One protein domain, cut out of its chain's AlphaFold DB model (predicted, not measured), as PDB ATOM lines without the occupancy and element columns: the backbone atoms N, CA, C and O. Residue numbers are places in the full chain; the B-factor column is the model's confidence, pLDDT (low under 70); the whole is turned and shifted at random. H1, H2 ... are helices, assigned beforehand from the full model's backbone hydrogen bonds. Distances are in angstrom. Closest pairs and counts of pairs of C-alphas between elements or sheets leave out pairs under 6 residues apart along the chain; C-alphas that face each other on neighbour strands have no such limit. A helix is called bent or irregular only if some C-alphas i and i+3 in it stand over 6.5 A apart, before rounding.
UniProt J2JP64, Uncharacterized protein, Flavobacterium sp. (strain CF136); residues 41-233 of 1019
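This is residues 41 to 233 of the 1019 residues of an uncharacterized protein of Flavobacterium sp. (strain CF136) (UniProt J2JP64). A row of helices, H3, H5, H7 and H11, runs through the body, with H1 crossing H3 at one end and H4 and H6 side by side in a second layer. At the other end H9 packs on the long H11, H10 and the loop 184 to 196 extend beyond H11's beginning, and H12 folds back past its end. The printed part has 193 residues with twelve named helices, H1 to H12 in order, and no named strand: all helix. It is only just compact, close to loose, with a radius of gyration of the C-alphas of 19.5 A and spans of 59 by 46 by 26 A.

Start at H1, residues 41 to 54, which touches H3, residues 72 to 86, about perpendicular at 74 degrees, closest at C-alphas 49 and 79, 5.0 A. H2, residues 59 to 65, makes a hairpin with H3; they only just touch, with 3 pairs of C-alphas within 8 A, closest at 63 and 72, 6.5 A. H3, H4, residues 88 to 100, and H5, residues 106 to 117, form an up-and-down bundle, each running against the one before. H4 and H5 touch at a steep tilt of 42 degrees, closest at C-alphas 99 and 109, 5.4 A. H6, residues 124 to 134, touches H4 the same way at a shallow 7 degrees, closest at C-alphas 96 and 129, 6.8 A. H7, residues 138 to 145, touches H5, closest at C-alphas 117 and 144, 5.4 A. H8, residues 151 to 159, is close to H6 but not clearly touching, at C-alphas 127 and 156, 7.5 A. H9, residues 162 to 167, touches H11, residues 197 to 214, closest at C-alphas 166 and 204, 5.2 A. H7 and H11 only just touch, with 3 pairs within 8 A. H10, residues 173 to 183, and H12, residues 216 to 229, are each close to H11 but not clearly touching. Every O i to N i+4 pair is within hydrogen-bond range in the helices but H3, 10 of 11, and H12, 7 of 10.

Find C-alpha 41 at (32.098, -49.189, 38.186); H1 runs 19.8 A from there. H3 spans 20.9 A. H11 begins at C-alpha 197, (14.586, -6.495, 39.903), and runs 25.6 A. H12 ends at C-alpha 229, (15.100, -11.873, 15.726); it is irregular, with C-alphas 218 and 221 8.5 A apart.

The two C-alphas farthest apart, Glu 54 and Lys 184, are 61.4 A apart. The printed part has no cut. The link from H10 to H11 is long, 13 residues. Mean pLDDT of the printed part is 90.8, and residue 190 is under 70.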
ATOM      1  N   GLN A  41      33.052 -49.949  37.357       82.00
ATOM      2  CA  GLN A  41      32.098 -49.189  38.186       82.00
ATOM      3  C   GLN A  41      30.681 -49.202  37.605       82.00
ATOM      4  O   GLN A  41      29.740 -49.553  38.299       82.00
ATOM      5  N   THR A  42      30.524 -48.930  36.307       83.12
ATOM      6  CA  THR A  42      29.206 -48.938  35.641       83.12
ATOM      7  C   THR A  42      28.490 -50.288  35.737       83.12
ATOM      8  O   THR A  42      27.265 -50.332  35.821       83.12
ATOM      9  N   PHE A  43      29.232 -51.402  35.735       85.19
ATOM     10  CA  PHE A  43      28.625 -52.725  35.865       85.19
ATOM     11  C   PHE A  43      28.207 -53.010  37.313       85.19
ATOM     12  O   PHE A  43      27.110 -53.523  37.542       85.19
ATOM     13  N   TYR A  44      29.022 -52.607  38.293       86.81
ATOM     14  CA  TYR A  44      28.595 -52.584  39.694       86.81
ATOM     15  C   TYR A  44      27.326 -51.739  39.866       86.81
ATOM     16  O   TYR A  44      26.347 -52.227  40.428       86.81
ATOM     17  N   ASP A  45      27.295 -50.530  39.304       84.06
ATOM     18  CA  ASP A  45      26.158 -49.627  39.445       84.06
ATOM     19  C   ASP A  45      24.877 -50.232  38.853       84.06
ATOM     20  O   ASP A  45      23.821 -50.222  39.488       84.06
ATOM     21  N   TYR A  46      24.987 -50.845  37.670       86.19
ATOM     22  CA  TYR A  46      23.898 -51.585  37.034       86.19
ATOM     23  C   TYR A  46      23.392 -52.738  37.912       86.19
ATOM     24  O   TYR A  46      22.185 -52.850  38.141       86.19
ATOM     25  N   THR A  47      24.289 -53.594  38.418       87.00
ATOM     26  CA  THR A  47      23.896 -54.747  39.251       87.00
ATOM     27  C   THR A  47      23.259 -54.305  40.568       87.00
ATOM     28  O   THR A  47      22.238 -54.868  40.969       87.00
ATOM     29  N   PHE A  48      23.787 -53.248  41.192       86.88
ATOM     30  CA  PHE A  48      23.211 -52.644  42.388       86.88
ATOM     31  C   PHE A  48      21.801 -52.106  42.117       86.88
ATOM     32  O   PHE A  48      20.868 -52.452  42.847       86.88
ATOM     33  N   SER A  49      21.626 -51.283  41.075       88.75
ATOM     34  CA  SER A  49      20.329 -50.684  40.737       88.75
ATOM     35  C   SER A  49      19.294 -51.737  40.388       88.75
ATOM     36  O   SER A  49      18.183 -51.703  40.914       88.75
ATOM     37  N   ARG A  50      19.677 -52.721  39.571       88.25
ATOM     38  CA  ARG A  50      18.820 -53.850  39.221       88.25
ATOM     39  C   ARG A  50      18.354 -54.592  40.468       88.25
ATOM     40  O   ARG A  50      17.155 -54.761  40.660       88.25
ATOM     41  N   GLN A  51      19.277 -54.957  41.359       86.56
ATOM     42  CA  GLN A  51      18.925 -55.635  42.605       86.56
ATOM     43  C   GLN A  51      18.037 -54.761  43.504       86.56
ATOM     44  O   GLN A  51      17.104 -55.273  44.124       86.56
ATOM     45  N   PHE A  52      18.303 -53.454  43.586       87.69
ATOM     46  CA  PHE A  52      17.488 -52.512  44.357       87.69
ATOM     47  C   PHE A  52      16.035 -52.488  43.858       87.69
ATOM     48  O   PHE A  52      15.110 -52.620  44.666       87.69
ATOM     49  N   VAL A  53      15.844 -52.378  42.540       86.06
ATOM     50  CA  VAL A  53      14.529 -52.303  41.890       86.06
ATOM     51  C   VAL A  53      13.793 -53.645  41.934       86.06
ATOM     52  O   VAL A  53      12.639 -53.693  42.364       86.06
ATOM     53  N   GLU A  54      14.455 -54.750  41.580       83.62
ATOM     54  CA  GLU A  54      13.862 -56.098  41.581       83.62
ATOM     55  C   GLU A  54      13.465 -56.558  42.994       83.62
ATOM     56  O   GLU A  54      12.448 -57.230  43.172       83.62
ATOM     57  N   SER A  55      14.192 -56.113  44.028       81.50
ATOM     58  CA  SER A  55      13.841 -56.365  45.437       81.50
ATOM     59  C   SER A  55      12.640 -55.538  45.935       81.50
ATOM     60  O   SER A  55      12.354 -55.548  47.133       81.50
ATOM     61  N   LYS A  56      11.958 -54.784  45.056       75.88
ATOM     62  CA  LYS A  56      10.842 -53.869  45.368       75.88
ATOM     63  C   LYS A  56      11.156 -52.882  46.499       75.88
ATOM     64  O   LYS A  56      10.271 -52.493  47.269       75.88
ATOM     65  N   LYS A  57      12.421 -52.467  46.629       76.94
ATOM     66  CA  LYS A  57      12.808 -51.464  47.624       76.94
ATOM     67  C   LYS A  57      12.299 -50.096  47.179       76.94
ATOM     68  O   LYS A  57      12.493 -49.681  46.044       76.94
ATOM     69  N   SER A  58      11.651 -49.376  48.091       88.44
ATOM     70  CA  SER A  58      11.199 -48.009  47.822       88.44
ATOM     71  C   SER A  58      12.369 -47.037  47.966       88.44
ATOM     72  O   SER A  58      12.915 -46.887  49.063       88.44
ATOM     73  N   LEU A  59      12.713 -46.336  46.879       90.62
ATOM     74  CA  LEU A  59      13.730 -45.280  46.904       90.62
ATOM     75  C   LEU A  59      13.370 -44.184  47.922       90.62
ATOM     76  O   LEU A  59      14.214 -43.731  48.686       90.62
ATOM     77  N   GLU A  60      12.091 -43.821  48.010       92.44
ATOM     78  CA  GLU A  60      11.590 -42.825  48.965       92.44
ATOM     79  C   GLU A  60      11.789 -43.257  50.426       92.44
ATOM     80  O   GLU A  60      12.180 -42.448  51.273       92.44
ATOM     81  N   LYS A  61      11.547 -44.540  50.733       90.12
ATOM     82  CA  LYS A  61      11.785 -45.110  52.068       90.12
ATOM     83  C   LYS A  61      13.280 -45.129  52.394       90.12
ATOM     84  O   LYS A  61      13.664 -44.657  53.462       90.12
ATOM     85  N   TYR A  62      14.109 -45.566  51.448       90.25
ATOM     86  CA  TYR A  62      15.564 -45.597  51.592       90.25
ATOM     87  C   TYR A  62      16.150 -44.207  51.901       90.25
ATOM     88  O   TYR A  62      16.962 -44.059  52.817       90.25
ATOM     89  N   ILE A  63      15.692 -43.167  51.194       92.19
ATOM     90  CA  ILE A  63      16.120 -41.778  51.422       92.19
ATOM     91  C   ILE A  63      15.773 -41.312  52.848       92.19
ATOM     92  O   ILE A  63      16.590 -40.658  53.505       92.19
ATOM     93  N   LYS A  64      14.572 -41.650  53.338       89.38
ATOM     94  CA  LYS A  64      14.109 -41.283  54.686       89.38
ATOM     95  C   LYS A  64      14.893 -42.001  55.783       89.38
ATOM     96  O   LYS A  64      15.310 -41.353  56.741       89.38
ATOM     97  N   GLU A  65      15.121 -43.304  55.639       88.38
ATOM     98  CA  GLU A  65      15.853 -44.121  56.621       88.38
ATOM     99  C   GLU A  65      17.308 -43.661  56.783       88.38
ATOM    100  O   GLU A  65      17.827 -43.608  57.896       88.38
ATOM    101  N   ASN A  66      17.931 -43.208  55.695       86.94
ATOM    102  CA  ASN A  66      19.310 -42.721  55.689       86.94
ATOM    103  C   ASN A  66      19.437 -41.214  55.973       86.94
ATOM    104  O   ASN A  66      20.459 -40.594  55.658       86.94
ATOM    105  N   SER A  67      18.397 -40.610  56.567       87.06
ATOM    106  CA  SER A  67      18.365 -39.208  57.019       87.06
ATOM    107  C   SER A  67      18.753 -38.180  55.949       87.06
ATOM    108  O   SER A  67      19.178 -37.075  56.286       87.06
ATOM    109  N   GLN A  68      18.600 -38.524  54.664       91.06
ATOM    110  CA  GLN A  68      18.986 -37.667  53.537       91.06
ATOM    111  C   GLN A  68      20.437 -37.165  53.637       91.06
ATOM    112  O   GLN A  68      20.714 -35.989  53.397       91.06
ATOM    113  N   SER A  69      21.339 -38.047  54.074       90.00
ATOM    114  CA  SER A  69      22.776 -37.776  54.150       90.00
ATOM    115  C   SER A  69      23.398 -37.608  52.758       90.00
ATOM    116  O   SER A  69      22.824 -38.016  51.752       90.00
ATOM    117  N   LEU A  70      24.613 -37.061  52.679       89.88
ATOM    118  CA  LEU A  70      25.299 -36.918  51.386       89.88
ATOM    119  C   LEU A  70      25.572 -38.274  50.701       89.88
ATOM    120  O   LEU A  70      25.609 -38.332  49.477       89.88
ATOM    121  N   TYR A  71      25.659 -39.368  51.465       84.50
ATOM    122  CA  TYR A  71      25.929 -40.718  50.953       84.50
ATOM    123  C   TYR A  71      24.755 -41.338  50.185       84.50
ATOM    124  O   TYR A  71      24.962 -42.236  49.378       84.50
ATOM    125  N   VAL A  72      23.513 -40.859  50.365       88.75
ATOM    126  CA  VAL A  72      22.371 -41.422  49.612       88.75
ATOM    127  C   VAL A  72      22.363 -41.018  48.137       88.75
ATOM    128  O   VAL A  72      21.602 -41.581  47.352       88.75
ATOM    129  N   ARG A  73      23.174 -40.025  47.756       89.88
ATOM    130  CA  ARG A  73      23.169 -39.406  46.426       89.88
ATOM    131  C   ARG A  73      23.516 -40.392  45.314       89.88
ATOM    132  O   ARG A  73      22.800 -40.429  44.319       89.88
ATOM    133  N   SER A  74      24.563 -41.197  45.493       85.06
ATOM    134  CA  SER A  74      24.992 -42.198  44.505       85.06
ATOM    135  C   SER A  74      23.856 -43.170  44.187       85.06
ATOM    136  O   SER A  74      23.449 -43.294  43.036       85.06
ATOM    137  N   VAL A  75      23.240 -43.742  45.227       87.31
ATOM    138  CA  VAL A  75      22.097 -44.655  45.106       87.31
ATOM    139  C   VAL A  75      20.915 -44.002  44.387       87.31
ATOM    140  O   VAL A  75      20.318 -44.626  43.515       87.31
ATOM    141  N   ILE A  76      20.579 -42.747  44.706       91.44
ATOM    142  CA  ILE A  76      19.486 -42.028  44.030       91.44
ATOM    143  C   ILE A  76      19.760 -41.905  42.533       91.44
ATOM    144  O   ILE A  76      18.878 -42.221  41.736       91.44
ATOM    145  N   LYS A  77      20.965 -41.464  42.155       89.56
ATOM    146  CA  LYS A  77      21.355 -41.290  40.753       89.56
ATOM    147  C   LYS A  77      21.264 -42.615  39.996       89.56
ATOM    148  O   LYS A  77      20.520 -42.711  39.025       89.56
ATOM    149  N   MET A  78      21.929 -43.645  40.516       87.94
ATOM    150  CA  MET A  78      21.989 -44.969  39.899       87.94
ATOM    151  C   MET A  78      20.598 -45.596  39.722       87.94
ATOM    152  O   MET A  78      20.312 -46.199  38.687       87.94
ATOM    153  N   VAL A  79      19.723 -45.472  40.726       90.75
ATOM    154  CA  VAL A  79      18.372 -46.056  40.689       90.75
ATOM    155  C   VAL A  79      17.456 -45.282  39.736       90.75
ATOM    156  O   VAL A  79      16.699 -45.906  38.996       90.75
ATOM    157  N   ILE A  80      17.527 -43.945  39.705       92.62
ATOM    158  CA  ILE A  80      16.739 -43.118  38.770       92.62
ATOM    159  C   ILE A  80      17.152 -43.377  37.319       92.62
ATOM    160  O   ILE A  80      16.279 -43.556  36.470       92.62
ATOM    161  N   GLU A  81      18.457 -43.429  37.039       90.31
ATOM    162  CA  GLU A  81      18.985 -43.726  35.701       90.31
ATOM    163  C   GLU A  81      18.540 -45.114  35.222       90.31
ATOM    164  O   GLU A  81      18.113 -45.263  34.080       90.31
ATOM    165  N   TYR A  82      18.540 -46.111  36.110       91.50
ATOM    166  CA  TYR A  82      18.035 -47.446  35.792       91.50
ATOM    167  C   TYR A  82      16.522 -47.460  35.520       91.50
ATOM    168  O   TYR A  82      16.077 -48.071  34.548       91.50
ATOM    169  N   TYR A  83      15.719 -46.771  36.343       92.44
ATOM    170  CA  TYR A  83      14.267 -46.699  36.139       92.44
ATOM    171  C   TYR A  83      13.892 -46.060  34.804       92.44
ATOM    172  O   TYR A  83      12.904 -46.479  34.210       92.44
ATOM    173  N   ARG A  84      14.668 -45.089  34.310       93.06
ATOM    174  CA  ARG A  84      14.406 -44.455  33.012       93.06
ATOM    175  C   ARG A  84      14.325 -45.476  31.871       93.06
ATOM    176  O   ARG A  84      13.443 -45.366  31.026       93.06
ATOM    177  N   GLU A  85      15.212 -46.469  31.872       89.94
ATOM    178  CA  GLU A  85      15.261 -47.511  30.838       89.94
ATOM    179  C   GLU A  85      14.341 -48.705  31.159       89.94
ATOM    180  O   GLU A  85      13.790 -49.324  30.251       89.94
ATOM    181  N   TYR A  86      14.158 -49.040  32.443       90.25
ATOM    182  CA  TYR A  86      13.405 -50.225  32.880       90.25
ATOM    183  C   TYR A  86      11.892 -49.990  33.055       90.25
ATOM    184  O   TYR A  86      11.085 -50.791  32.586       90.25
ATOM    185  N   ASP A  87      11.494 -48.908  33.733       91.88
ATOM    186  CA  ASP A  87      10.094 -48.529  33.986       91.88
ATOM    187  C   ASP A  87       9.946 -47.001  33.944       91.88
ATOM    188  O   ASP A  87      10.002 -46.294  34.958       91.88
ATOM    189  N   HIS A  88       9.724 -46.493  32.729       92.88
ATOM    190  CA  HIS A  88       9.637 -45.056  32.466       92.88
ATOM    191  C   HIS A  88       8.507 -44.366  33.249       92.88
ATOM    192  O   HIS A  88       8.632 -43.201  33.627       92.88
ATOM    193  N   LYS A  89       7.400 -45.063  33.545       94.38
ATOM    194  CA  LYS A  89       6.285 -44.475  34.307       94.38
ATOM    195  C   LYS A  89       6.692 -44.220  35.754       94.38
ATOM    196  O   LYS A  89       6.411 -43.142  36.288       94.38
ATOM    197  N   GLU A  90       7.362 -45.188  36.372       93.50
ATOM    198  CA  GLU A  90       7.867 -45.046  37.736       93.50
ATOM    199  C   GLU A  90       8.985 -43.999  37.813       93.50
ATOM    200  O   GLU A  90       8.983 -43.168  38.723       93.50
ATOM    201  N   TYR A  91       9.868 -43.947  36.814       95.12
ATOM    202  CA  TYR A  91      10.863 -42.884  36.667       95.12
ATOM    203  C   TYR A  91      10.233 -41.481  36.679       95.12
ATOM    204  O   TYR A  91      10.599 -40.645  37.511       95.12
ATOM    205  N   ILE A  92       9.227 -41.224  35.832       95.88
ATOM    206  CA  ILE A  92       8.535 -39.924  35.781       95.88
ATOM    207  C   ILE A  92       7.857 -39.597  37.122       95.88
ATOM    208  O   ILE A  92       7.900 -38.448  37.583       95.88
ATOM    209  N   ARG A  93       7.261 -40.597  37.788       95.19
ATOM    210  CA  ARG A  93       6.659 -40.432  39.121       95.19
ATOM    211  C   ARG A  93       7.710 -40.024  40.156       95.19
ATOM    212  O   ARG A  93       7.488 -39.057  40.889       95.19
ATOM    213  N   LEU A  94       8.841 -40.727  40.201       94.38
ATOM    214  CA  LEU A  94       9.936 -40.469  41.134       94.38
ATOM    215  C   LEU A  94      10.564 -39.094  40.903       94.38
ATOM    216  O   LEU A  94      10.707 -38.338  41.863       94.38
ATOM    217  N   LEU A  95      10.847 -38.722  39.650       94.69
ATOM    218  CA  LEU A  95      11.347 -37.386  39.309       94.69
ATOM    219  C   LEU A  95      10.422 -36.291  39.842       94.69
ATOM    220  O   LEU A  95      10.862 -35.376  40.543       94.69
ATOM    221  N   ARG A  96       9.116 -36.408  39.569       94.38
ATOM    222  CA  ARG A  96       8.118 -35.454  40.057       94.38
ATOM    223  C   ARG A  96       8.146 -35.360  41.579       94.38
ATOM    224  O   ARG A  96       8.179 -34.252  42.118       94.38
ATOM    225  N   VAL A  97       8.116 -36.493  42.275       94.69
ATOM    226  CA  VAL A  97       8.068 -36.542  43.744       94.69
ATOM    227  C   VAL A  97       9.320 -35.922  44.366       94.69
ATOM    228  O   VAL A  97       9.197 -35.087  45.266       94.69
ATOM    229  N   LEU A  98      10.507 -36.272  43.869       94.44
ATOM    230  CA  LEU A  98      11.781 -35.797  44.409       94.44
ATOM    231  C   LEU A  98      11.970 -34.289  44.198       94.44
ATOM    232  O   LEU A  98      12.408 -33.590  45.112       94.44
ATOM    233  N   VAL A  99      11.568 -33.759  43.039       93.31
ATOM    234  CA  VAL A  99      11.679 -32.324  42.730       93.31
ATOM    235  C   VAL A  99      10.643 -31.493  43.505       93.31
ATOM    236  O   VAL A  99      10.968 -30.447  44.085       93.31
ATOM    237  N   THR A 100       9.388 -31.951  43.563       91.38
ATOM    238  CA  THR A 100       8.268 -31.131  44.067       91.38
ATOM    239  C   THR A 100       8.043 -31.224  45.574       91.38
ATOM    240  O   THR A 100       7.649 -30.231  46.185       91.38
ATOM    241  N   SER A 101       8.326 -32.363  46.211       93.38
ATOM    242  CA  SER A 101       8.037 -32.538  47.637       93.38
ATOM    243  C   SER A 101       8.948 -31.677  48.518       93.38
ATOM    244  O   SER A 101      10.166 -31.633  48.340       93.38
ATOM    245  N   ALA A 102       8.368 -31.007  49.516       89.44
ATOM    246  CA  ALA A 102       9.117 -30.270  50.538       89.44
ATOM    247  C   ALA A 102       9.876 -31.195  51.510       89.44
ATOM    248  O   ALA A 102      10.722 -30.727  52.264       89.44
ATOM    249  N   SER A 103       9.590 -32.504  51.485       90.81
ATOM    250  CA  SER A 103      10.246 -33.484  52.355       90.81
ATOM    251  C   SER A 103      11.694 -33.770  51.962       90.81
ATOM    252  O   SER A 103      12.420 -34.311  52.787       90.81
ATOM    253  N   TYR A 104      12.115 -33.438  50.735       94.06
ATOM    254  CA  TYR A 104      13.469 -33.717  50.250       94.06
ATOM    255  C   TYR A 104      14.381 -32.489  50.325       94.06
ATOM    256  O   TYR A 104      13.992 -31.384  49.933       94.06
ATOM    257  N   ARG A 105      15.608 -32.693  50.817       93.62
ATOM    258  CA  ARG A 105      16.653 -31.666  50.942       93.62
ATOM    259  C   ARG A 105      17.095 -31.129  49.584       93.62
ATOM    260  O   ARG A 105      17.037 -31.824  48.572       93.62
ATOM    261  N   PHE A 106      17.568 -29.883  49.571       92.56
ATOM    262  CA  PHE A 106      17.881 -29.178  48.328       92.56
ATOM    263  C   PHE A 106      19.018 -29.844  47.548       92.56
ATOM    264  O   PHE A 106      18.883 -30.000  46.339       92.56
ATOM    265  N   HIS A 107      20.069 -30.334  48.212       92.12
ATOM    266  CA  HIS A 107      21.147 -31.042  47.517       92.12
ATOM    267  C   HIS A 107      20.642 -32.272  46.736       92.12
ATOM    268  O   HIS A 107      21.128 -32.524  45.632       92.12
ATOM    269  N   LEU A 108      19.645 -33.016  47.242       93.31
ATOM    270  CA  LEU A 108      19.036 -34.140  46.511       93.31
ATOM    271  C   LEU A 108      18.268 -33.661  45.278       93.31
ATOM    272  O   LEU A 108      18.356 -34.274  44.220       93.31
ATOM    273  N   LYS A 109      17.556 -32.537  45.390       93.69
ATOM    274  CA  LYS A 109      16.869 -31.924  44.245       93.69
ATOM    275  C   LYS A 109      17.854 -31.469  43.183       93.69
ATOM    276  O   LYS A 109      17.607 -31.702  42.008       93.69
ATOM    277  N   THR A 110      18.975 -30.878  43.594       92.38
ATOM    278  CA  THR A 110      20.050 -30.499  42.676       92.38
ATOM    279  C   THR A 110      20.585 -31.704  41.921       92.38
ATOM    280  O   THR A 110      20.660 -31.638  40.705       92.38
ATOM    281  N   LEU A 111      20.859 -32.823  42.604       92.12
ATOM    282  CA  LEU A 111      21.282 -34.060  41.938       92.12
ATOM    283  C   LEU A 111      20.286 -34.482  40.852       92.12
ATOM    284  O   LEU A 111      20.670 -34.688  39.710       92.12
ATOM    285  N   VAL A 112      19.005 -34.584  41.217       93.94
ATOM    286  CA  VAL A 112      17.959 -35.059  40.304       93.94
ATOM    287  C   VAL A 112      17.787 -34.114  39.115       93.94
ATOM    288  O   VAL A 112      17.688 -34.580  37.987       93.94
ATOM    289  N   ILE A 113      17.776 -32.797  39.343       94.69
ATOM    290  CA  ILE A 113      17.603 -31.795  38.280       94.69
ATOM    291  C   ILE A 113      18.824 -31.753  37.354       94.69
ATOM    292  O   ILE A 113      18.645 -31.721  36.138       94.69
ATOM    293  N   SER A 114      20.042 -31.780  37.901       90.88
ATOM    294  CA  SER A 114      21.269 -31.771  37.099       90.88
ATOM    295  C   SER A 114      21.388 -33.046  36.261       90.88
ATOM    296  O   SER A 114      21.568 -32.954  35.055       90.88
ATOM    297  N   SER A 115      21.170 -34.235  36.841       90.44
ATOM    298  CA  SER A 115      21.150 -35.493  36.072       90.44
ATOM    299  C   SER A 115      20.047 -35.528  35.010       90.44
ATOM    300  O   SER A 115      20.212 -36.132  33.959       90.44
ATOM    301  N   PHE A 116      18.922 -34.865  35.261       94.56
ATOM    302  CA  PHE A 116      17.824 -34.761  34.306       94.56
ATOM    303  C   PHE A 116      18.150 -33.837  33.113       94.56
ATOM    304  O   PHE A 116      17.760 -34.119  31.977       94.56
ATOM    305  N   ALA A 117      18.900 -32.759  33.345       94.38
ATOM    306  CA  ALA A 117      19.320 -31.815  32.308       94.38
ATOM    307  C   ALA A 117      20.332 -32.403  31.307       94.38
ATOM    308  O   ALA A 117      20.350 -31.996  30.147       94.38
ATOM    309  N   THR A 118      21.123 -33.405  31.705       92.56
ATOM    310  CA  THR A 118      22.141 -34.024  30.831       92.56
ATOM    311  C   THR A 118      21.572 -35.040  29.831       92.56
ATOM    312  O   THR A 118      22.295 -35.572  28.984       92.56
ATOM    313  N   ILE A 119      20.263 -35.309  29.884       94.12
ATOM    314  CA  ILE A 119      19.592 -36.244  28.977       94.12
ATOM    315  C   ILE A 119      19.672 -35.730  27.533       94.12
ATOM    316  O   ILE A 119      19.220 -34.636  27.197       94.12
ATOM    317  N   LYS A 120      20.231 -36.552  26.638       92.69
ATOM    318  CA  LYS A 120      20.464 -36.157  25.238       92.69
ATOM    319  C   LYS A 120      19.181 -36.039  24.413       92.69
ATOM    320  O   LYS A 120      19.056 -35.140  23.587       92.69
ATOM    321  N   LYS A 121      18.249 -36.975  24.609       93.62
ATOM    322  CA  LYS A 121      16.983 -37.078  23.866       93.62
ATOM    323  C   LYS A 121      15.816 -37.150  24.854       93.62
ATOM    324  O   LYS A 121      15.411 -38.259  25.212       93.62
ATOM    325  N   PRO A 122      15.326 -36.000  25.347       95.81
ATOM    326  CA  PRO A 122      14.206 -35.974  26.275       95.81
ATOM    327  C   PRO A 122      12.897 -36.407  25.604       95.81
ATOM    328  O   PRO A 122      12.606 -36.050  24.464       95.81
ATOM    329  N   THR A 123      12.101 -37.181  26.330       95.75
ATOM    330  CA  THR A 123      10.746 -37.605  25.958       95.75
ATOM    331  C   THR A 123       9.722 -36.500  26.242       95.75
ATOM    332  O   THR A 123       9.975 -35.580  27.022       95.75
ATOM    333  N   ALA A 124       8.522 -36.603  25.663       94.88
ATOM    334  CA  ALA A 124       7.445 -35.637  25.906       94.88
ATOM    335  C   ALA A 124       7.045 -35.545  27.395       94.88
ATOM    336  O   ALA A 124       6.771 -34.453  27.897       94.88
ATOM    337  N   ASP A 125       7.060 -36.670  28.118       95.19
ATOM    338  CA  ASP A 125       6.777 -36.698  29.558       95.19
ATOM    339  C   ASP A 125       7.865 -35.985  30.369       95.19
ATOM    340  O   ASP A 125       7.551 -35.215  31.279       95.19
ATOM    341  N   GLU A 126       9.137 -36.166  30.006       96.62
ATOM    342  CA  GLU A 126      10.257 -35.439  30.614       96.62
ATOM    343  C   GLU A 126      10.120 -33.930  30.341       96.62
ATOM    344  O   GLU A 126      10.124 -33.123  31.272       96.62
ATOM    345  N   MET A 127       9.877 -33.524  29.094       96.44
ATOM    346  CA  MET A 127       9.635 -32.118  28.739       96.44
ATOM    347  C   MET A 127       8.474 -31.495  29.534       96.44
ATOM    348  O   MET A 127       8.540 -30.340  29.967       96.44
ATOM    349  N   ASN A 128       7.420 -32.268  29.791       95.62
ATOM    350  CA  ASN A 128       6.281 -31.855  30.606       95.62
ATOM    351  C   ASN A 128       6.660 -31.675  32.092       95.62
ATOM    352  O   ASN A 128       6.187 -30.725  32.722       95.62
ATOM    353  N   ILE A 129       7.541 -32.520  32.648       95.94
ATOM    354  CA  ILE A 129       8.111 -32.324  33.995       95.94
ATOM    355  C   ILE A 129       8.905 -31.015  34.056       95.94
ATOM    356  O   ILE A 129       8.680 -30.212  34.969       95.94
ATOM    357  N   ALA A 130       9.777 -30.775  33.072       96.31
ATOM    358  CA  ALA A 130      10.580 -29.558  32.997       96.31
ATOM    359  C   ALA A 130       9.689 -28.305  32.984       96.31
ATOM    360  O   ALA A 130       9.835 -27.418  33.828       96.31
ATOM    361  N   SER A 131       8.699 -28.277  32.088       95.69
ATOM    362  CA  SER A 131       7.779 -27.148  31.918       95.69
ATOM    363  C   SER A 131       6.923 -26.863  33.154       95.69
ATOM    364  O   SER A 131       6.736 -25.700  33.505       95.69
ATOM    365  N   LYS A 132       6.406 -27.899  33.829       95.31
ATOM    366  CA  LYS A 132       5.450 -27.722  34.934       95.31
ATOM    367  C   LYS A 132       6.094 -27.510  36.297       95.31
ATOM    368  O   LYS A 132       5.497 -26.839  37.134       95.31
ATOM    369  N   TYR A 133       7.261 -28.103  36.548       95.44
ATOM    370  CA  TYR A 133       7.814 -28.179  37.905       95.44
ATOM    371  C   TYR A 133       9.205 -27.561  38.055       95.44
ATOM    372  O   TYR A 133       9.539 -27.119  39.153       95.44
ATOM    373  N   ILE A 134      10.004 -27.516  36.986       95.75
ATOM    374  CA  ILE A 134      11.381 -27.008  37.030       95.75
ATOM    375  C   ILE A 134      11.414 -25.541  36.595       95.75
ATOM    376  O   ILE A 134      11.738 -24.677  37.405       95.75
ATOM    377  N   LEU A 135      11.004 -25.240  35.359       95.25
ATOM    378  CA  LEU A 135      11.076 -23.891  34.782       95.25
ATOM    379  C   LEU A 135      10.314 -22.800  35.571       95.25
ATOM    380  O   LEU A 135      10.817 -21.677  35.637       95.25
ATOM    381  N   PRO A 136       9.159 -23.072  36.221       93.06
ATOM    382  CA  PRO A 136       8.458 -22.055  37.011       93.06
ATOM    383  C   PRO A 136       9.200 -21.618  38.283       93.06
ATOM    384  O   PRO A 136       8.921 -20.546  38.822       93.06
ATOM    385  N   ASN A 137      10.131 -22.433  38.789       91.19
ATOM    386  CA  ASN A 137      10.948 -22.103  39.950       91.19
ATOM    387  C   ASN A 137      12.334 -21.661  39.481       91.19
ATOM    388  O   ASN A 137      13.122 -22.486  39.038       91.19
ATOM    389  N   PHE A 138      12.663 -20.376  39.629       88.75
ATOM    390  CA  PHE A 138      13.917 -19.832  39.099       88.75
ATOM    391  C   PHE A 138      15.176 -20.536  39.636       88.75
ATOM    392  O   PHE A 138      16.102 -20.766  38.869       88.75
ATOM    393  N   ASN A 139      15.189 -20.974  40.902       86.62
ATOM    394  CA  ASN A 139      16.324 -21.735  41.440       86.62
ATOM    395  C   ASN A 139      16.479 -23.092  40.740       86.62
ATOM    396  O   ASN A 139      17.595 -23.538  40.510       86.62
ATOM    397  N   TYR A 140      15.375 -23.757  40.392       92.75
ATOM    398  CA  TYR A 140      15.414 -25.020  39.650       92.75
ATOM    399  C   TYR A 140      15.701 -24.801  38.166       92.75
ATOM    400  O   TYR A 140      16.440 -25.580  37.577       92.75
ATOM    401  N   ALA A 141      15.164 -23.737  37.570       93.94
ATOM    402  CA  ALA A 141      15.458 -23.359  36.197       93.94
ATOM    403  C   ALA A 141      16.946 -23.034  36.018       93.94
ATOM    404  O   ALA A 141      17.551 -23.498  35.061       93.94
ATOM    405  N   GLN A 142      17.555 -22.323  36.972       91.06
ATOM    406  CA  GLN A 142      18.988 -22.041  36.968       91.06
ATOM    407  C   GLN A 142      19.822 -23.325  37.035       91.06
ATOM    408  O   GLN A 142      20.784 -23.453  36.282       91.06
ATOM    409  N   LEU A 143      19.436 -24.285  37.886       90.75
ATOM    410  CA  LEU A 143      20.066 -25.609  37.951       90.75
ATOM    411  C   LEU A 143      19.952 -26.367  36.631       90.75
ATOM    412  O   LEU A 143      20.924 -26.936  36.161       90.75
ATOM    413  N   PHE A 144      18.755 -26.380  36.058       95.06
ATOM    414  CA  PHE A 144      18.460 -27.133  34.853       95.06
ATOM    415  C   PHE A 144      19.173 -26.543  33.636       95.06
ATOM    416  O   PHE A 144      19.949 -27.233  32.994       95.06
ATOM    417  N   ILE A 145      18.964 -25.256  33.357       95.38
ATOM    418  CA  ILE A 145      19.477 -24.578  32.159       95.38
ATOM    419  C   ILE A 145      21.011 -24.536  32.141       95.38
ATOM    420  O   ILE A 145      21.595 -24.663  31.071       95.38
ATOM    421  N   SER A 146      21.664 -24.413  33.305       90.62
ATOM    422  CA  SER A 146      23.137 -24.410  33.379       90.62
ATOM    423  C   SER A 146      23.774 -25.753  32.997       90.62
ATOM    424  O   SER A 146      24.957 -25.776  32.692       90.62
ATOM    425  N   GLU A 147      23.009 -26.847  33.021       91.88
ATOM    426  CA  GLU A 147      23.472 -28.217  32.742       91.88
ATOM    427  C   GLU A 147      22.933 -28.745  31.392       91.88
ATOM    428  O   GLU A 147      23.112 -29.915  31.043       91.88
ATOM    429  N   VAL A 148      22.230 -27.901  30.622       95.25
ATOM    430  CA  VAL A 148      21.728 -28.255  29.289       95.25
ATOM    431  C   VAL A 148      22.858 -28.130  28.274       95.25
ATOM    432  O   VAL A 148      23.266 -27.028  27.915       95.25
ATOM    433  N   HIS A 149      23.294 -29.276  27.758       92.50
ATOM    434  CA  HIS A 149      24.279 -29.388  26.671       92.50
ATOM    435  C   HIS A 149      23.751 -30.192  25.472       92.50
ATOM    436  O   HIS A 149      24.511 -30.557  24.580       92.50
ATOM    437  N   SER A 150      22.465 -30.562  25.477       93.12
ATOM    438  CA  SER A 150      21.862 -31.374  24.419       93.12
ATOM    439  C   SER A 150      20.958 -30.541  23.515       93.12
ATOM    440  O   SER A 150      20.081 -29.819  23.994       93.12
ATOM    441  N   SER A 151      21.082 -30.725  22.194       94.19
ATOM    442  CA  SER A 151      20.191 -30.084  21.214       94.19
ATOM    443  C   SER A 151      18.711 -30.384  21.478       94.19
ATOM    444  O   SER A 151      17.856 -29.546  21.215       94.19
ATOM    445  N   GLY A 152      18.390 -31.558  22.040       95.31
ATOM    446  CA  GLY A 152      17.018 -31.920  22.404       95.31
ATOM    447  C   GLY A 152      16.415 -30.993  23.464       95.31
ATOM    448  O   GLY A 152      15.305 -30.493  23.282       95.31
ATOM    449  N   TRP A 153      17.145 -30.728  24.551       97.06
ATOM    450  CA  TRP A 153      16.698 -29.785  25.576       97.06
ATOM    451  C   TRP A 153      16.784 -28.332  25.113       97.06
ATOM    452  O   TRP A 153      15.879 -27.553  25.404       97.06
ATOM    453  N   PHE A 154      17.830 -27.978  24.367       97.06
ATOM    454  CA  PHE A 154      18.008 -26.640  23.813       97.06
ATOM    455  C   PHE A 154      16.833 -26.234  22.906       97.06
ATOM    456  O   PHE A 154      16.208 -25.201  23.142       97.06
ATOM    457  N   ASN A 155      16.460 -27.087  21.946       95.00
ATOM    458  CA  ASN A 155      15.326 -26.834  21.053       95.00
ATOM    459  C   ASN A 155      14.008 -26.733  21.826       95.00
ATOM    460  O   ASN A 155      13.233 -25.816  21.588       95.00
ATOM    461  N   PHE A 156      13.789 -27.595  22.827       96.44
ATOM    462  CA  PHE A 156      12.620 -27.484  23.703       96.44
ATOM    463  C   PHE A 156      12.543 -26.123  24.422       96.44
ATOM    464  O   PHE A 156      11.455 -25.557  24.550       96.44
ATOM    465  N   LEU A 157      13.671 -25.591  24.905       96.94
ATOM    466  CA  LEU A 157      13.715 -24.282  25.563       96.94
ATOM    467  C   LEU A 157      13.438 -23.133  24.583       96.94
ATOM    468  O   LEU A 157      12.738 -22.189  24.962       96.94
ATOM    469  N   LEU A 158      13.941 -23.229  23.346       94.81
ATOM    470  CA  LEU A 158      13.630 -22.283  22.271       94.81
ATOM    471  C   LEU A 158      12.145 -22.321  21.896       94.81
ATOM    472  O   LEU A 158      11.502 -21.278  21.898       94.81
ATOM    473  N   ASP A 159      11.576 -23.510  21.676       93.62
ATOM    474  CA  ASP A 159      10.164 -23.701  21.308       93.62
ATOM    475  C   ASP A 159       9.191 -23.203  22.391       93.62
ATOM    476  O   ASP A 159       8.030 -22.892  22.120       93.62
ATOM    477  N   LYS A 160       9.643 -23.157  23.650       93.88
ATOM    478  CA  LYS A 160       8.885 -22.622  24.792       93.88
ATOM    479  C   LYS A 160       9.133 -21.137  25.055       93.88
ATOM    480  O   LYS A 160       8.626 -20.629  26.057       93.88
ATOM    481  N   ASP A 161       9.910 -20.460  24.210       93.12
ATOM    482  CA  ASP A 161      10.298 -19.054  24.358       93.12
ATOM    483  C   ASP A 161      10.901 -18.728  25.736       93.12
ATOM    484  O   ASP A 161      10.761 -17.621  26.266       93.12
ATOM    485  N   VAL A 162      11.591 -19.692  26.357       95.50
ATOM    486  CA  VAL A 162      12.220 -19.476  27.669       95.50
ATOM    487  C   VAL A 162      13.255 -18.349  27.600       95.50
ATOM    488  O   VAL A 162      13.183 -17.465  28.460       95.50
ATOM    489  N   PRO A 163      14.147 -18.285  26.586       94.94
ATOM    490  CA  PRO A 163      15.115 -17.198  26.511       94.94
ATOM    491  C   PRO A 163      14.465 -15.819  26.370       94.94
ATOM    492  O   PRO A 163      14.838 -14.907  27.105       94.94
ATOM    493  N   SER A 164      13.454 -15.665  25.510       93.62
ATOM    494  CA  SER A 164      12.706 -14.406  25.344       93.62
ATOM    495  C   SER A 164      12.078 -13.939  26.660       93.62
ATOM    496  O   SER A 164      12.261 -12.790  27.064       93.62
ATOM    497  N   ASN A 165      11.447 -14.850  27.410       92.88
ATOM    498  CA  ASN A 165      10.887 -14.552  28.733       92.88
ATOM    499  C   ASN A 165      11.940 -14.079  29.756       92.88
ATOM    500  O   ASN A 165      11.597 -13.431  30.749       92.88
ATOM    501  N   TYR A 166      13.208 -14.439  29.555       94.62
ATOM    502  CA  TYR A 166      14.325 -14.065  30.421       94.62
ATOM    503  C   TYR A 166      14.971 -12.746  29.995       94.62
ATOM    504  O   TYR A 166      15.230 -11.913  30.862       94.62
ATOM    505  N   PHE A 167      15.152 -12.519  28.692       93.56
ATOM    506  CA  PHE A 167      15.626 -11.241  28.152       93.56
ATOM    507  C   PHE A 167      14.633 -10.103  28.415       93.56
ATOM    508  O   PHE A 167      15.026  -9.017  28.828       93.56
ATOM    509  N   LEU A 168      13.334 -10.365  28.243       91.88
ATOM    510  CA  LEU A 168      12.255  -9.382  28.388       91.88
ATOM    511  C   LEU A 168      11.604  -9.425  29.783       91.88
ATOM    512  O   LEU A 168      10.422  -9.108  29.950       91.88
ATOM    513  N   TYR A 169      12.356  -9.849  30.804       91.81
ATOM    514  CA  TYR A 169      11.854  -9.939  32.172       91.81
ATOM    515  C   TYR A 169      11.453  -8.558  32.706       91.81
ATOM    516  O   TYR A 169      12.290  -7.673  32.839       91.81
ATOM    517  N   SER A 170      10.177  -8.381  33.059       89.19
ATOM    518  CA  SER A 170       9.613  -7.073  33.413       89.19
ATOM    519  C   SER A 170       9.462  -6.829  34.920       89.19
ATOM    520  O   SER A 170       9.261  -7.741  35.733       89.19
ATOM    521  N   GLU A 171       9.546  -5.554  35.314       92.12
ATOM    522  CA  GLU A 171       9.449  -5.146  36.715       92.12
ATOM    523  C   GLU A 171       8.010  -5.264  37.261       92.12
ATOM    524  O   GLU A 171       7.085  -4.565  36.835       92.12
ATOM    525  N   LYS A 172       7.823  -6.104  38.288       92.56
ATOM    526  CA  LYS A 172       6.540  -6.294  38.982       92.56
ATOM    527  C   LYS A 172       6.393  -5.379  40.207       92.56
ATOM    528  O   LYS A 172       7.359  -4.799  40.698       92.56
ATOM    529  N   TRP A 173       5.176  -5.274  40.749       93.06
ATOM    530  CA  TRP A 173       4.858  -4.372  41.872       93.06
ATOM    531  C   TRP A 173       5.729  -4.600  43.120       93.06
ATOM    532  O   TRP A 173       6.129  -3.642  43.784       93.06
ATOM    533  N   TYR A 174       6.063  -5.857  43.424       89.38
ATOM    534  CA  TYR A 174       6.855  -6.207  44.601       89.38
ATOM    535  C   TYR A 174       8.329  -5.800  44.461       89.38
ATOM    536  O   TYR A 174       8.964  -5.494  45.468       89.38
ATOM    537  N   HIS A 175       8.857  -5.694  43.236       91.81
ATOM    538  CA  HIS A 175      10.184  -5.118  43.001       91.81
ATOM    539  C   HIS A 175      10.210  -3.618  43.313       91.81
ATOM    540  O   HIS A 175      11.136  -3.122  43.956       91.81
ATOM    541  N   ARG A 176       9.157  -2.889  42.922       91.88
ATOM    542  CA  ARG A 176       9.034  -1.454  43.223       91.88
ATOM    543  C   ARG A 176       8.939  -1.216  44.728       91.88
ATOM    544  O   ARG A 176       9.554  -0.283  45.246       91.88
ATOM    545  N   LEU A 177       8.204  -2.079  45.438       90.75
ATOM    546  CA  LEU A 177       8.138  -2.054  46.899       90.75
ATOM    547  C   LEU A 177       9.519  -2.301  47.518       90.75
ATOM    548  O   LEU A 177       9.952  -1.508  48.350       90.75
ATOM    549  N   TYR A 178      10.230  -3.337  47.070       90.06
ATOM    550  CA  TYR A 178      11.594  -3.637  47.505       90.06
ATOM    551  C   TYR A 178      12.537  -2.446  47.334       90.06
ATOM    552  O   TYR A 178      13.153  -1.990  48.297       90.06
ATOM    553  N   LYS A 179      12.583  -1.881  46.121       90.31
ATOM    554  CA  LYS A 179      13.388  -0.700  45.790       90.31
ATOM    555  C   LYS A 179      13.078   0.460  46.737       90.31
ATOM    556  O   LYS A 179      13.995   1.111  47.230       90.31
ATOM    557  N   LYS A 180      11.800   0.684  47.060       91.50
ATOM    558  CA  LYS A 180      11.366   1.723  48.007       91.50
ATOM    559  C   LYS A 180      11.825   1.445  49.443       91.50
ATOM    560  O   LYS A 180      12.226   2.386  50.125       91.50
ATOM    561  N   LEU A 181      11.777   0.194  49.907       89.62
ATOM    562  CA  LEU A 181      12.244  -0.192  51.247       89.62
ATOM    563  C   LEU A 181      13.765  -0.025  51.388       89.62
ATOM    564  O   LEU A 181      14.222   0.507  52.400       89.62
ATOM    565  N   VAL A 182      14.527  -0.405  50.359       87.69
ATOM    566  CA  VAL A 182      15.985  -0.217  50.295       87.69
ATOM    567  C   VAL A 182      16.355   1.268  50.282       87.69
ATOM    568  O   VAL A 182      17.175   1.701  51.087       87.69
ATOM    569  N   LEU A 183      15.719   2.077  49.424       90.31
ATOM    570  CA  LEU A 183      15.978   3.524  49.342       90.31
ATOM    571  C   LEU A 183      15.677   4.249  50.661       90.31
ATOM    572  O   LEU A 183      16.374   5.192  51.025       90.31
ATOM    573  N   LYS A 184      14.665   3.786  51.404       91.50
ATOM    574  CA  LYS A 184      14.331   4.298  52.740       91.50
ATOM    575  C   LYS A 184      15.213   3.738  53.862       91.50
ATOM    576  O   LYS A 184      14.948   4.041  55.020       91.50
ATOM    577  N   LYS A 185      16.226   2.920  53.543       86.25
ATOM    578  CA  LYS A 185      17.104   2.231  54.505       86.25
ATOM    579  C   LYS A 185      16.341   1.383  55.539       86.25
ATOM    580  O   LYS A 185      16.835   1.158  56.636       86.25
ATOM    581  N   ILE A 186      15.139   0.910  55.190       86.06
ATOM    582  CA  ILE A 186      14.343   0.007  56.043       86.06
ATOM    583  C   ILE A 186      14.926  -1.409  55.985       86.06
ATOM    584  O   ILE A 186      14.930  -2.128  56.979       86.06
ATOM    585  N   ILE A 187      15.433  -1.797  54.814       82.25
ATOM    586  CA  ILE A 187      16.146  -3.054  54.574       82.25
ATOM    587  C   ILE A 187      17.438  -2.759  53.801       82.25
ATOM    588  O   ILE A 187      17.525  -1.745  53.107       82.25
ATOM    589  N   SER A 188      18.444  -3.631  53.902       75.31
ATOM    590  CA  SER A 188      19.672  -3.513  53.102       75.31
ATOM    591  C   SER A 188      19.465  -4.014  51.665       75.31
ATOM    592  O   SER A 188      18.551  -4.791  51.395       75.31
ATOM    593  N   VAL A 189      20.335  -3.601  50.733       74.25
ATOM    594  CA  VAL A 189      20.311  -4.037  49.316       74.25
ATOM    595  C   VAL A 189      20.391  -5.560  49.159       74.25
ATOM    596  O   VAL A 189      19.865  -6.097  48.185       74.25
ATOM    597  N   ASP A 190      21.011  -6.247  50.118       69.06
ATOM    598  CA  ASP A 190      21.200  -7.703  50.117       69.06
ATOM    599  C   ASP A 190      20.064  -8.471  50.816       69.06
ATOM    600  O   ASP A 190      20.066  -9.708  50.876       69.06
ATOM    601  N   TYR A 191      19.093  -7.757  51.390       72.00
ATOM    602  CA  TYR A 191      18.003  -8.346  52.154       72.00
ATOM    603  C   TYR A 191      16.870  -8.789  51.227       72.00
ATOM    604  O   TYR A 191      16.105  -7.949  50.804       72.00
ATOM    605  N   TRP A 192      16.725 -10.096  50.972       75.62
ATOM    606  CA  TRP A 192      15.789 -10.706  49.999       75.62
ATOM    607  C   TRP A 192      16.115 -10.420  48.517       75.62
ATOM    608  O   TRP A 192      15.319  -9.809  47.800       75.62
ATOM    609  N   PRO A 193      17.250 -10.939  48.009       73.31
ATOM    610  CA  PRO A 193      17.701 -10.704  46.632       73.31
ATOM    611  C   PRO A 193      16.694 -11.131  45.550       73.31
ATOM    612  O   PRO A 193      16.738 -10.600  44.445       73.31
ATOM    613  N   ASP A 194      15.769 -12.038  45.867       79.31
ATOM    614  CA  ASP A 194      14.718 -12.510  44.955       79.31
ATOM    615  C   ASP A 194      13.720 -11.409  44.547       79.31
ATOM    616  O   ASP A 194      13.032 -11.537  43.537       79.31
ATOM    617  N   TYR A 195      13.658 -10.305  45.301       85.25
ATOM    618  CA  TYR A 195      12.800  -9.149  45.015       85.25
ATOM    619  C   TYR A 195      13.571  -7.974  44.391       85.25
ATOM    620  O   TYR A 195      12.972  -6.949  44.054       85.25
ATOM    621  N   ASN A 196      14.889  -8.100  44.209       87.75
ATOM    622  CA  ASN A 196      15.704  -7.094  43.540       87.75
ATOM    623  C   ASN A 196      15.598  -7.274  42.016       87.75
ATOM    624  O   ASN A 196      16.247  -8.153  41.452       87.75
ATOM    625  N   TYR A 197      14.810  -6.420  41.353       89.75
ATOM    626  CA  TYR A 197      14.586  -6.495  39.903       89.75
ATOM    627  C   TYR A 197      15.876  -6.494  39.086       89.75
ATOM    628  O   TYR A 197      16.034  -7.354  38.228       89.75
ATOM    629  N   LYS A 198      16.805  -5.569  39.370       87.12
ATOM    630  CA  LYS A 198      18.050  -5.446  38.600       87.12
ATOM    631  C   LYS A 198      18.856  -6.738  38.685       87.12
ATOM    632  O   LYS A 198      19.252  -7.276  37.663       87.12
ATOM    633  N   LYS A 199      19.001  -7.287  39.897       85.50
ATOM    634  CA  LYS A 199      19.667  -8.578  40.104       85.50
ATOM    635  C   LYS A 199      18.950  -9.716  39.366       85.50
ATOM    636  O   LYS A 199      19.590 -10.461  38.642       85.50
ATOM    637  N   GLN A 200      17.629  -9.827  39.512       87.69
ATOM    638  CA  GLN A 200      16.831 -10.874  38.862       87.69
ATOM    639  C   GLN A 200      16.891 -10.802  37.326       87.69
ATOM    640  O   GLN A 200      16.923 -11.845  36.671       87.69
ATOM    641  N   SER A 201      16.887  -9.595  36.757       90.25
ATOM    642  CA  SER A 201      17.046  -9.363  35.319       90.25
ATOM    643  C   SER A 201      18.445  -9.785  34.858       90.25
ATOM    644  O   SER A 201      18.557 -10.630  33.972       90.25
ATOM    645  N   THR A 202      19.503  -9.325  35.538       89.00
ATOM    646  CA  THR A 202      20.886  -9.724  35.236       89.00
ATOM    647  C   THR A 202      21.084 -11.240  35.328       89.00
ATOM    648  O   THR A 202      21.571 -11.835  34.373       89.00
ATOM    649  N   ASP A 203      20.632 -11.890  36.408       87.94
ATOM    650  CA  ASP A 203      20.775 -13.343  36.597       87.94
ATOM    651  C   ASP A 203      20.107 -14.145  35.456       87.94
ATOM    652  O   ASP A 203      20.600 -15.200  35.061       87.94
ATOM    653  N   ARG A 204      18.991 -13.647  34.898       92.81
ATOM    654  CA  ARG A 204      18.279 -14.264  33.760       92.81
ATOM    655  C   ARG A 204      19.018 -14.097  32.442       92.81
ATOM    656  O   ARG A 204      19.134 -15.066  31.694       92.81
ATOM    657  N   VAL A 205      19.542 -12.903  32.176       93.38
ATOM    658  CA  VAL A 205      20.366 -12.635  30.989       93.38
ATOM    659  C   VAL A 205      21.651 -13.469  31.032       93.38
ATOM    660  O   VAL A 205      21.991 -14.117  30.047       93.38
ATOM    661  N   THR A 206      22.313 -13.556  32.190       91.75
ATOM    662  CA  THR A 206      23.484 -14.427  32.390       91.75
ATOM    663  C   THR A 206      23.144 -15.904  32.185       91.75
ATOM    664  O   THR A 206      23.949 -16.654  31.639       91.75
ATOM    665  N   LEU A 207      21.953 -16.348  32.589       93.56
ATOM    666  CA  LEU A 207      21.524 -17.727  32.366       93.56
ATOM    667  C   LEU A 207      21.289 -18.030  30.877       93.56
ATOM    668  O   LEU A 207      21.673 -19.103  30.416       93.56
ATOM    669  N   ASN A 208      20.737 -17.079  30.114       95.69
ATOM    670  CA  ASN A 208      20.658 -17.189  28.652       95.69
ATOM    671  C   ASN A 208      22.046 -17.231  28.007       95.69
ATOM    672  O   ASN A 208      22.256 -18.018  27.088       95.69
ATOM    673  N   LEU A 209      22.991 -16.427  28.506       95.19
ATOM    674  CA  LEU A 209      24.369 -16.424  28.012       95.19
ATOM    675  C   LEU A 209      24.983 -17.816  28.178       95.19
ATOM    676  O   LEU A 209      25.430 -18.405  27.199       95.19
ATOM    677  N   ARG A 210      24.898 -18.394  29.385       93.38
ATOM    678  CA  ARG A 210      25.372 -19.763  29.652       93.38
ATOM    679  C   ARG A 210      24.705 -20.794  28.751       93.38
ATOM    680  O   ARG A 210      25.405 -21.649  28.214       93.38
ATOM    681  N   LEU A 211      23.382 -20.714  28.575       95.94
ATOM    682  CA  LEU A 211      22.638 -21.622  27.701       95.94
ATOM    683  C   LEU A 211      23.155 -21.555  26.260       95.94
ATOM    684  O   LEU A 211      23.398 -22.594  25.652       95.94
ATOM    685  N   PHE A 212      23.326 -20.348  25.715       96.06
ATOM    686  CA  PHE A 212      23.731 -20.152  24.324       96.06
ATOM    687  C   PHE A 212      25.200 -20.517  24.105       96.06
ATOM    688  O   PHE A 212      25.494 -21.253  23.168       96.06
ATOM    689  N   VAL A 213      26.106 -20.107  24.995       94.75
ATOM    690  CA  VAL A 213      27.529 -20.478  24.925       94.75
ATOM    691  C   VAL A 213      27.695 -21.998  25.020       94.75
ATOM    692  O   VAL A 213      28.314 -22.601  24.145       94.75
ATOM    693  N   SER A 214      27.056 -22.644  26.002       92.69
ATOM    694  CA  SER A 214      27.191 -24.092  26.247       92.69
ATOM    695  C   SER A 214      26.608 -24.975  25.140       92.69
ATOM    696  O   SER A 214      26.927 -26.160  25.084       92.69
ATOM    697  N   ASN A 215      25.746 -24.418  24.282       94.56
ATOM    698  CA  ASN A 215      25.122 -25.116  23.153       94.56
ATOM    699  C   ASN A 215      25.578 -24.571  21.790       94.56
ATOM    700  O   ASN A 215      25.061 -25.020  20.764       94.56
ATOM    701  N   SER A 216      26.533 -23.633  21.768       94.06
ATOM    702  CA  SER A 216      27.009 -22.963  20.553       94.06
ATOM    703  C   SER A 216      27.558 -23.959  19.538       94.06
ATOM    704  O   SER A 216      27.121 -23.952  18.394       94.06
ATOM    705  N   LYS A 217      28.407 -24.895  19.968       91.19
ATOM    706  CA  LYS A 217      29.041 -25.890  19.095       91.19
ATOM    707  C   LYS A 217      28.061 -26.646  18.188       91.19
ATOM    708  O   LYS A 217      28.307 -26.766  16.995       91.19
ATOM    709  N   ASP A 218      26.955 -27.132  18.748       91.50
ATOM    710  CA  ASP A 218      26.000 -27.973  18.014       91.50
ATOM    711  C   ASP A 218      24.796 -27.182  17.464       91.50
ATOM    712  O   ASP A 218      24.056 -27.694  16.626       91.50
ATOM    713  N   ASN A 219      24.561 -25.947  17.934       94.06
ATOM    714  CA  ASN A 219      23.330 -25.195  17.645       94.06
ATOM    715  C   ASN A 219      23.565 -23.725  17.242       94.06
ATOM    716  O   ASN A 219      22.619 -22.932  17.286       94.06
ATOM    717  N   ILE A 220      24.783 -23.341  16.831       94.31
ATOM    718  CA  ILE A 220      25.140 -21.940  16.534       94.31
ATOM    719  C   ILE A 220      24.170 -21.277  15.551       94.31
ATOM    720  O   ILE A 220      23.721 -20.160  15.782       94.31
ATOM    721  N   GLU A 221      23.758 -21.983  14.500       93.19
ATOM    722  CA  GLU A 221      22.851 -21.449  13.482       93.19
ATOM    723  C   GLU A 221      21.473 -21.098  14.067       93.19
ATOM    724  O   GLU A 221      20.922 -20.030  13.791       93.19
ATOM    725  N   ALA A 222      20.926 -21.964  14.925       93.56
ATOM    726  CA  ALA A 222      19.666 -21.707  15.617       93.56
ATOM    727  C   ALA A 222      19.799 -20.536  16.604       93.56
ATOM    728  O   ALA A 222      18.917 -19.678  16.650       93.56
ATOM    729  N   ILE A 223      20.917 -20.464  17.336       95.44
ATOM    730  CA  ILE A 223      21.216 -19.375  18.276       95.44
ATOM    731  C   ILE A 223      21.293 -18.034  17.546       95.44
ATOM    732  O   ILE A 223      20.613 -17.089  17.939       95.44
ATOM    733  N   LEU A 224      22.065 -17.942  16.461       94.38
ATOM    734  CA  LEU A 224      22.220 -16.703  15.697       94.38
ATOM    735  C   LEU A 224      20.892 -16.259  15.077       94.38
ATOM    736  O   LEU A 224      20.509 -15.097  15.202       94.38
ATOM    737  N   ASN A 225      20.138 -17.188  14.482       92.19
ATOM    738  CA  ASN A 225      18.818 -16.884  13.930       92.19
ATOM    739  C   ASN A 225      17.828 -16.412  15.009       92.19
ATOM    740  O   ASN A 225      16.934 -15.619  14.705       92.19
ATOM    741  N   TYR A 226      17.981 -16.870  16.254       93.12
ATOM    742  CA  TYR A 226      17.196 -16.402  17.393       93.12
ATOM    743  C   TYR A 226      17.635 -15.008  17.866       93.12
ATOM    744  O   TYR A 226      16.804 -14.108  17.976       93.12
ATOM    745  N   LEU A 227      18.939 -14.804  18.086       92.06
ATOM    746  CA  LEU A 227      19.523 -13.540  18.550       92.06
ATOM    747  C   LEU A 227      19.293 -12.378  17.577       92.06
ATOM    748  O   LEU A 227      19.108 -11.247  18.013       92.06
ATOM    749  N   ILE A 228      19.249 -12.645  16.271       87.06
ATOM    750  CA  ILE A 228      18.935 -11.627  15.257       87.06
ATOM    751  C   ILE A 228      17.457 -11.206  15.321       87.06
ATOM    752  O   ILE A 228      17.129 -10.058  15.035       87.06
ATOM    753  N   LYS A 229      16.552 -12.122  15.692       89.75
ATOM    754  CA  LYS A 229      15.100 -11.873  15.726       89.75
ATOM    755  C   LYS A 229      14.606 -11.280  17.042       89.75
ATOM    756  O   LYS A 229      13.490 -10.762  17.076       89.75
ATOM    757  N   ILE A 230      15.375 -11.399  18.123       89.44
ATOM    758  CA  ILE A 230      14.913 -10.945  19.432       89.44
ATOM    759  C   ILE A 230      14.811  -9.407  19.483       89.44
ATOM    760  O   ILE A 230      15.721  -8.721  19.000       89.44
ATOM    761  N   PRO A 231      13.734  -8.844  20.071       87.94
ATOM    762  CA  PRO A 231      13.626  -7.406  20.292       87.94
ATOM    763  C   PRO A 231      14.791  -6.844  21.112       87.94
ATOM    764  O   PRO A 231      15.491  -7.569  21.818       87.94
ATOM    765  N   GLU A 232      14.969  -5.528  21.042       88.75
ATOM    766  CA  GLU A 232      15.951  -4.825  21.866       88.75
ATOM    767  C   GLU A 232      15.654  -4.995  23.365       88.75
ATOM    768  O   GLU A 232      14.492  -4.961  23.783       88.75
ATOM    769  N   PHE A 233      16.698  -5.182  24.179       89.88
ATOM    770  CA  PHE A 233      16.587  -5.340  25.630       89.88
ATOM    771  C   PHE A 233      17.744  -4.646  26.362       89.88
ATOM    772  O   PHE A 233      18.818  -4.422  25.805       89.88
TER     773      PHE A 233